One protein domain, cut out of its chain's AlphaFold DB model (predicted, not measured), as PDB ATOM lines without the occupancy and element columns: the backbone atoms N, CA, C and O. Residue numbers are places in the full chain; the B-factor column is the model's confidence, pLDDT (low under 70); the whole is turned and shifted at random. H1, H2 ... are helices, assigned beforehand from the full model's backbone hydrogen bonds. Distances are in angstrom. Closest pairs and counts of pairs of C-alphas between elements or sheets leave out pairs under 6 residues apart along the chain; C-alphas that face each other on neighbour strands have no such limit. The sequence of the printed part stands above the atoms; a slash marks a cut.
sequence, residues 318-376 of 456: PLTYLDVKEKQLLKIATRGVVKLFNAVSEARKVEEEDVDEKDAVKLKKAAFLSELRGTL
ATOM      1  N   PRO A 318     100.305 114.170 143.218       70.69
ATOM      2  CA  PRO A 318     101.641 114.265 142.677       70.69
ATOM      3  C   PRO A 318     102.512 113.513 143.674       70.69
ATOM      4  O   PRO A 318     102.622 113.923 144.830       70.69
ATOM      5  N   LEU A 319     103.021 112.352 143.247       61.09
ATOM      6  CA  LEU A 319     103.984 111.568 144.004       61.09
ATOM      7  C   LEU A 319     105.000 112.581 144.493       61.09
ATOM      8  O   LEU A 319     105.640 113.236 143.669       61.09
ATOM      9  N   THR A 320     105.060 112.800 145.806       67.38
ATOM     10  CA  THR A 320     106.070 113.678 146.370       67.38
ATOM     11  C   THR A 320     107.385 113.016 146.014       67.38
ATOM     12  O   THR A 320     107.785 112.054 146.660       67.38
ATOM     13  N   TYR A 321     107.998 113.480 144.933       62.53
ATOM     14  CA  TYR A 321     109.188 112.914 144.302       62.53
ATOM     15  C   TYR A 321     110.422 113.027 145.199       62.53
ATOM     16  O   TYR A 321     111.494 112.577 144.821       62.53
ATOM     17  N   LEU A 322     110.246 113.616 146.383       69.69
ATOM     18  CA  LEU A 322     111.238 113.684 147.429       69.69
ATOM     19  C   LEU A 322     111.096 112.477 148.351       69.69
ATOM     20  O   LEU A 322     110.063 112.314 149.019       69.69
ATOM     21  N   ASP A 323     112.156 111.677 148.409       81.12
ATOM     22  CA  ASP A 323     112.303 110.592 149.377       81.12
ATOM     23  C   ASP A 323     112.123 111.154 150.806       81.12
ATOM     24  O   ASP A 323     112.399 112.327 151.084       81.12
ATOM     25  N   VAL A 324     111.655 110.337 151.751       88.88
ATOM     26  CA  VAL A 324     111.430 110.760 153.150       88.88
ATOM     27  C   VAL A 324     112.704 111.380 153.737       88.88
ATOM     28  O   VAL A 324     112.645 112.380 154.455       88.88
ATOM     29  N   LYS A 325     113.866 110.839 153.354       90.88
ATOM     30  CA  LYS A 325     115.190 111.358 153.716       90.88
ATOM     31  C   LYS A 325     115.454 112.748 153.146       90.88
ATOM     32  O   LYS A 325     115.949 113.614 153.861       90.88
ATOM     33  N   GLU A 326     115.092 112.997 151.895       89.00
ATOM     34  CA  GLU A 326     115.275 114.300 151.248       89.00
ATOM     35  C   GLU A 326     114.384 115.363 151.893       89.00
ATOM     36  O   GLU A 326     114.838 116.476 152.155       89.00
ATOM     37  N   LYS A 327     113.148 115.004 152.268       91.88
ATOM     38  CA  LYS A 327     112.272 115.887 153.054       91.88
ATOM     39  C   LYS A 327     112.862 116.200 154.432       91.88
ATOM     40  O   LYS A 327     112.772 117.340 154.887       91.88
ATOM     41  N   GLN A 328     113.463 115.222 155.113       94.31
ATOM     42  CA  GLN A 328     114.135 115.442 156.400       94.31
ATOM     43  C   GLN A 328     115.367 116.341 156.254       94.31
ATOM     44  O   GLN A 328     115.523 117.286 157.026       94.31
ATOM     45  N   LEU A 329     116.199 116.113 155.237       95.94
ATOM     46  CA  LEU A 329     117.355 116.960 154.941       95.94
ATOM     47  C   LEU A 329     116.931 118.394 154.603       95.94
ATOM     48  O   LEU A 329     117.526 119.338 155.119       95.94
ATOM     49  N   LEU A 330     115.852 118.576 153.836       95.00
ATOM     50  CA  LEU A 330     115.287 119.894 153.549       95.00
ATOM     51  C   LEU A 330     114.795 120.588 154.827       95.00
ATOM     52  O   LEU A 330     115.057 121.775 155.032       95.00
ATOM     53  N   LYS A 331     114.136 119.854 155.733       96.00
ATOM     54  CA  LYS A 331     113.719 120.372 157.048       96.00
ATOM     55  C   LYS A 331     114.923 120.779 157.902       96.00
ATOM     56  O   LYS A 331     114.889 121.833 158.526       96.00
ATOM     57  N   ILE A 332     115.990 119.982 157.931       96.75
ATOM     58  CA  ILE A 332     117.210 120.306 158.689       96.75
ATOM     59  C   ILE A 332     117.889 121.549 158.103       96.75
ATOM     60  O   ILE A 332     118.212 122.473 158.849       96.75
ATOM     61  N   ALA A 333     118.045 121.614 156.780       96.94
ATOM     62  CA  ALA A 333     118.669 122.744 156.099       96.94
ATOM     63  C   ALA A 333     117.883 124.048 156.312       96.94
ATOM     64  O   ALA A 333     118.464 125.069 156.676       96.94
ATOM     65  N   THR A 334     116.556 124.010 156.168       97.56
ATOM     66  CA  THR A 334     115.695 125.185 156.392       97.56
ATOM     67  C   THR A 334     115.693 125.618 157.857       97.56
ATOM     68  O   THR A 334     115.853 126.806 158.131       97.56
ATOM     69  N   ARG A 335     115.626 124.680 158.816       97.31
ATOM     70  CA  ARG A 335     115.783 124.983 160.252       97.31
ATOM     71  C   ARG A 335     117.134 125.633 160.552       97.31
ATOM     72  O   ARG A 335     117.180 126.589 161.320       97.31
ATOM     73  N   GLY A 336     118.216 125.146 159.944       97.56
ATOM     74  CA  GLY A 336     119.550 125.731 160.084       97.56
ATOM     75  C   GLY A 336     119.607 127.175 159.583       97.56
ATOM     76  O   GLY A 336     120.024 128.064 160.320       97.56
ATOM     77  N   VAL A 337     119.116 127.431 158.366       97.50
ATOM     78  CA  VAL A 337     119.092 128.782 157.776       97.50
ATOM     79  C   VAL A 337     118.233 129.743 158.599       97.50
ATOM     80  O   VAL A 337     118.647 130.876 158.833       97.50
ATOM     81  N   VAL A 338     117.074 129.302 159.093       97.94
ATOM     82  CA  VAL A 338     116.199 130.139 159.931       97.94
ATOM     83  C   VAL A 338     116.862 130.477 161.265       97.94
ATOM     84  O   VAL A 338     116.830 131.632 161.678       97.94
ATOM     85  N   LYS A 339     117.527 129.512 161.916       97.75
ATOM     86  CA  LYS A 339     118.296 129.777 163.143       97.75
ATOM     87  C   LYS A 339     119.389 130.817 162.910       97.75
ATOM     88  O   LYS A 339     119.544 131.720 163.724       97.75
ATOM     89  N   LEU A 340     120.099 130.733 161.785       97.81
ATOM     90  CA  LEU A 340     121.100 131.733 161.414       97.81
ATOM     91  C   LEU A 340     120.467 133.098 161.142       97.81
ATOM     92  O   LEU A 340     120.997 134.100 161.597       97.81
ATOM     93  N   PHE A 341     119.331 133.162 160.446       97.75
ATOM     94  CA  PHE A 341     118.660 134.435 160.175       97.75
ATOM     95  C   PHE A 341     118.164 135.103 161.461       97.75
ATOM     96  O   PHE A 341     118.295 136.318 161.613       97.75
ATOM     97  N   ASN A 342     117.665 134.311 162.412       96.38
ATOM     98  CA  ASN A 342     117.272 134.794 163.732       96.38
ATOM     99  C   ASN A 342     118.488 135.289 164.520       96.38
ATOM    100  O   ASN A 342     118.479 136.431 164.963       96.38
ATOM    101  N   ALA A 343     119.566 134.502 164.591       96.44
ATOM    102  CA  ALA A 343     120.796 134.899 165.275       96.44
ATOM    103  C   ALA A 343     121.438 136.150 164.649       96.44
ATOM    104  O   ALA A 343     121.891 137.043 165.356       96.44
ATOM    105  N   VAL A 344     121.439 136.261 163.318       95.81
ATOM    106  CA  VAL A 344     121.919 137.455 162.603       95.81
ATOM    107  C   VAL A 344     121.016 138.656 162.883       95.81
ATOM    108  O   VAL A 344     121.514 139.765 163.047       95.81
ATOM    109  N   SER A 345     119.701 138.454 162.957       94.19
ATOM    110  CA  SER A 345     118.759 139.522 163.306       94.19
ATOM    111  C   SER A 345     118.950 139.991 164.748       94.19
ATOM    112  O   SER A 345     118.903 141.188 165.001       94.19
ATOM    113  N   GLU A 346     119.184 139.077 165.687       93.69
ATOM    114  CA  GLU A 346     119.490 139.392 167.085       93.69
ATOM    115  C   GLU A 346     120.826 140.126 167.212       93.69
ATOM    116  O   GLU A 346     120.876 141.190 167.819       93.69
ATOM    117  N   ALA A 347     121.883 139.633 166.562       89.38
ATOM    118  CA  ALA A 347     123.199 140.265 166.588       89.38
ATOM    119  C   ALA A 347     123.181 141.682 165.998       89.38
ATOM    120  O   ALA A 347     123.823 142.575 166.541       89.38
ATOM    121  N   ARG A 348     122.418 141.910 164.920       89.62
ATOM    122  CA  ARG A 348     122.242 143.253 164.347       89.62
ATOM    123  C   ARG A 348     121.469 144.183 165.271       89.62
ATOM    124  O   ARG A 348     121.854 145.334 165.396       89.62
ATOM    125  N   LYS A 349     120.412 143.696 165.928       86.06
ATOM    126  CA  LYS A 349     119.651 144.496 166.900       86.06
ATOM    127  C   LYS A 349     120.512 144.893 168.093       86.06
ATOM    128  O   LYS A 349     120.508 146.055 168.464       86.06
ATOM    129  N   VAL A 350     121.283 143.954 168.641       82.44
ATOM    130  CA  VAL A 350     122.234 144.231 169.726       82.44
ATOM    131  C   VAL A 350     123.330 145.178 169.253       82.44
ATOM    132  O   VAL A 350     123.701 146.083 169.982       82.44
ATOM    133  N   GLU A 351     123.830 145.027 168.022       77.50
ATOM    134  CA  GLU A 351     124.784 145.986 167.472       77.50
ATOM    135  C   GLU A 351     124.172 147.381 167.402       77.50
ATOM    136  O   GLU A 351     124.788 148.273 167.963       77.50
ATOM    137  N   GLU A 352     122.984 147.548 166.808       73.38
ATOM    138  CA  GLU A 352     122.248 148.818 166.703       73.38
ATOM    139  C   GLU A 352     121.901 149.441 168.070       73.38
ATOM    140  O   GLU A 352     121.980 150.660 168.209       73.38
ATOM    141  N   GLU A 353     121.566 148.632 169.080       68.12
ATOM    142  CA  GLU A 353     121.269 149.088 170.448       68.12
ATOM    143  C   GLU A 353     122.538 149.414 171.259       68.12
ATOM    144  O   GLU A 353     122.547 150.385 172.012       68.12
ATOM    145  N   ASP A 354     123.638 148.678 171.063       59.50
ATOM    146  CA  ASP A 354     124.939 148.916 171.711       59.50
ATOM    147  C   ASP A 354     125.779 149.992 171.001       59.50
ATOM    148  O   ASP A 354     126.928 150.258 171.392       59.50
ATOM    149  N   VAL A 355     125.267 150.607 169.931       57.09
ATOM    150  CA  VAL A 355     125.897 151.784 169.331       57.09
ATOM    151  C   VAL A 355     125.532 153.048 170.129       57.09
ATOM    152  O   VAL A 355     125.024 154.024 169.592       57.09
ATOM    153  N   ASP A 356     125.924 153.102 171.403       54.91
ATOM    154  CA  ASP A 356     126.341 154.367 172.014       54.91
ATOM    155  C   ASP A 356     127.744 154.697 171.447       54.91
ATOM    156  O   ASP A 356     128.810 154.307 171.938       54.91
ATOM    157  N   GLU A 357     127.699 155.349 170.282       61.69
ATOM    158  CA  GLU A 357     128.626 155.374 169.133       61.69
ATOM    159  C   GLU A 357     130.133 155.582 169.339       61.69
ATOM    160  O   GLU A 357     130.894 155.465 168.375       61.69
ATOM    161  N   LYS A 358     130.639 155.889 170.533       59.66
ATOM    162  CA  LYS A 358     132.040 156.343 170.673       59.66
ATOM    163  C   LYS A 358     132.907 155.503 171.592       59.66
ATOM    164  O   LYS A 358     134.130 155.511 171.405       59.66
ATOM    165  N   ASP A 359     132.313 154.735 172.497       55.81
ATOM    166  CA  ASP A 359     133.070 153.942 173.469       55.81
ATOM    167  C   ASP A 359     132.933 152.433 173.232       55.81
ATOM    168  O   ASP A 359     133.929 151.713 173.357       55.81
ATOM    169  N   ALA A 360     131.803 151.970 172.683       59.72
ATOM    170  CA  ALA A 360     131.651 150.593 172.211       59.72
ATOM    171  C   ALA A 360     132.629 150.252 171.071       59.72
ATOM    172  O   ALA A 360     133.223 149.179 171.065       59.72
ATOM    173  N   VAL A 361     132.898 151.172 170.135       60.75
ATOM    174  CA  VAL A 361     133.825 150.927 169.008       60.75
ATOM    175  C   VAL A 361     135.280 150.780 169.474       60.75
ATOM    176  O   VAL A 361     136.046 150.007 168.894       60.75
ATOM    177  N   LYS A 362     135.691 151.500 170.526       63.62
ATOM    178  CA  LYS A 362     137.054 151.402 171.080       63.62
ATOM    179  C   LYS A 362     137.231 150.114 171.882       63.62
ATOM    180  O   LYS A 362     138.263 149.459 171.740       63.62
ATOM    181  N   LEU A 363     136.216 149.732 172.659       60.50
ATOM    182  CA  LEU A 363     136.203 148.479 173.413       60.50
ATOM    183  C   LEU A 363     136.132 147.264 172.478       60.50
ATOM    184  O   LEU A 363     136.947 146.358 172.617       60.50
ATOM    185  N   LYS A 364     135.271 147.289 171.450       69.00
ATOM    186  CA  LYS A 364     135.151 146.226 170.438       69.00
ATOM    187  C   LYS A 364     136.444 146.060 169.633       69.00
ATOM    188  O   LYS A 364     136.876 144.935 169.435       69.00
ATOM    189  N   LYS A 365     137.142 147.141 169.250       73.94
ATOM    190  CA  LYS A 365     138.451 147.041 168.564       73.94
ATOM    191  C   LYS A 365     139.550 146.473 169.461       73.94
ATOM    192  O   LYS A 365     140.327 145.645 168.999       73.94
ATOM    193  N   ALA A 366     139.631 146.891 170.723       70.75
ATOM    194  CA  ALA A 366     140.630 146.363 171.653       70.75
ATOM    195  C   ALA A 366     140.362 144.890 172.013       70.75
ATOM    196  O   ALA A 366     141.291 144.084 171.999       70.75
ATOM    197  N   ALA A 367     139.097 144.530 172.257       76.44
ATOM    198  CA  ALA A 367     138.667 143.160 172.520       76.44
ATOM    199  C   ALA A 367     138.892 142.257 171.296       76.44
ATOM    200  O   ALA A 367     139.558 141.232 171.407       76.44
ATOM    201  N   PHE A 368     138.482 142.696 170.105       77.94
ATOM    202  CA  PHE A 368     138.683 141.965 168.852       77.94
ATOM    203  C   PHE A 368     140.168 141.778 168.502       77.94
ATOM    204  O   PHE A 368     140.585 140.698 168.094       77.94
ATOM    205  N   LEU A 369     141.011 142.796 168.720       78.19
ATOM    206  CA  LEU A 369     142.461 142.664 168.536       78.19
ATOM    207  C   LEU A 369     143.097 141.729 169.573       78.19
ATOM    208  O   LEU A 369     144.070 141.040 169.260       78.19
ATOM    209  N   SER A 370     142.563 141.683 170.796       76.19
ATOM    210  CA  SER A 370     143.014 140.731 171.813       76.19
ATOM    211  C   SER A 370     142.613 139.293 171.473       76.19
ATOM    212  O   SER A 370     143.416 138.379 171.654       76.19
ATOM    213  N   GLU A 371     141.438 139.101 170.875       73.50
ATOM    214  CA  GLU A 371     140.937 137.801 170.436       73.50
ATOM    215  C   GLU A 371     141.676 137.289 169.191       73.50
ATOM    216  O   GLU A 371     142.113 136.140 169.156       73.50
ATOM    217  N   LEU A 372     141.976 138.162 168.223       68.44
ATOM    218  CA  LEU A 372     142.855 137.839 167.090       68.44
ATOM    219  C   LEU A 372     144.281 137.482 167.530       68.44
ATOM    220  O   LEU A 372     144.926 136.603 166.957       68.44
ATOM    221  N   ARG A 373     144.796 138.140 168.571       70.06
ATOM    222  CA  ARG A 373     146.119 137.818 169.118       70.06
ATOM    223  C   ARG A 373     146.102 136.534 169.955       70.06
ATOM    224  O   ARG A 373     147.109 135.829 169.994       70.06
ATOM    225  N   GLY A 374     144.972 136.220 170.588       65.00
ATOM    226  CA  GLY A 374     144.741 134.975 171.320       65.00
ATOM    227  C   GLY A 374     144.624 133.758 170.401       65.00
ATOM    228  O   GLY A 374     145.226 132.726 170.686       65.00
ATOM    229  N   THR A 375     143.941 133.892 169.262       59.22
ATOM    230  CA  THR A 375     143.773 132.817 168.264       59.22
ATOM    231  C   THR A 375     145.051 132.508 167.478       59.22
ATOM    232  O   THR A 375     145.250 131.372 167.061       59.22
ATOM    233  N   LEU A 376     145.988 133.458 167.340       56.72
ATOM    234  CA  LEU A 376     147.307 133.174 166.749       56.72
ATOM    235  C   LEU A 376     148.258 132.404 167.682       56.72
ATOM    236  O   LEU A 376     149.169 131.735 167.199       56.72
TER     237      LEU A 376
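What this domain is: This is residues 318 to 376 of the 456 residues of an uncharacterized protein of Chara braunii (UniProt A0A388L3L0). Two helices make an open V: after a short tail, the long H1 forms one arm, and beyond a bend in the chain the shorter H2 folds partly back as the other, with no contact between them. The printed part has 59 residues with two named helices, H1 then H2, and no named strand; its class is all helix. It is extended, with a radius of gyration of the C-alphas of 19.9 A, and flat, spanning 59 by 30 by 9 A.

How they stand to each other: Look first at H1, residues 324 to 353, then at H2, residues 360 to 376: they are apart, with no C-alpha of the one within 8 A of the other. A short link of 6 residues joins them. In H1 and H2 every O i to N i+4 pair is within hydrogen-bond range.

Where its parts are: Find C-alpha 324 at (111.430, 110.760, 153.150); from there H1 runs 43.2 A to C-alpha 353. H2 runs 24.0 A from C-alpha 360 at (131.651, 150.593, 172.211) to C-alpha 376 at (147.307, 133.174, 166.749).

The domain as a whole: The two C-alphas farthest apart, those of Pro 318 and Asp 359, are 59.2 A apart. The printed part has no cut. Look for pLDDT under 70 at residues 319 to 322, 353 to 364, 372 and 374 to 376.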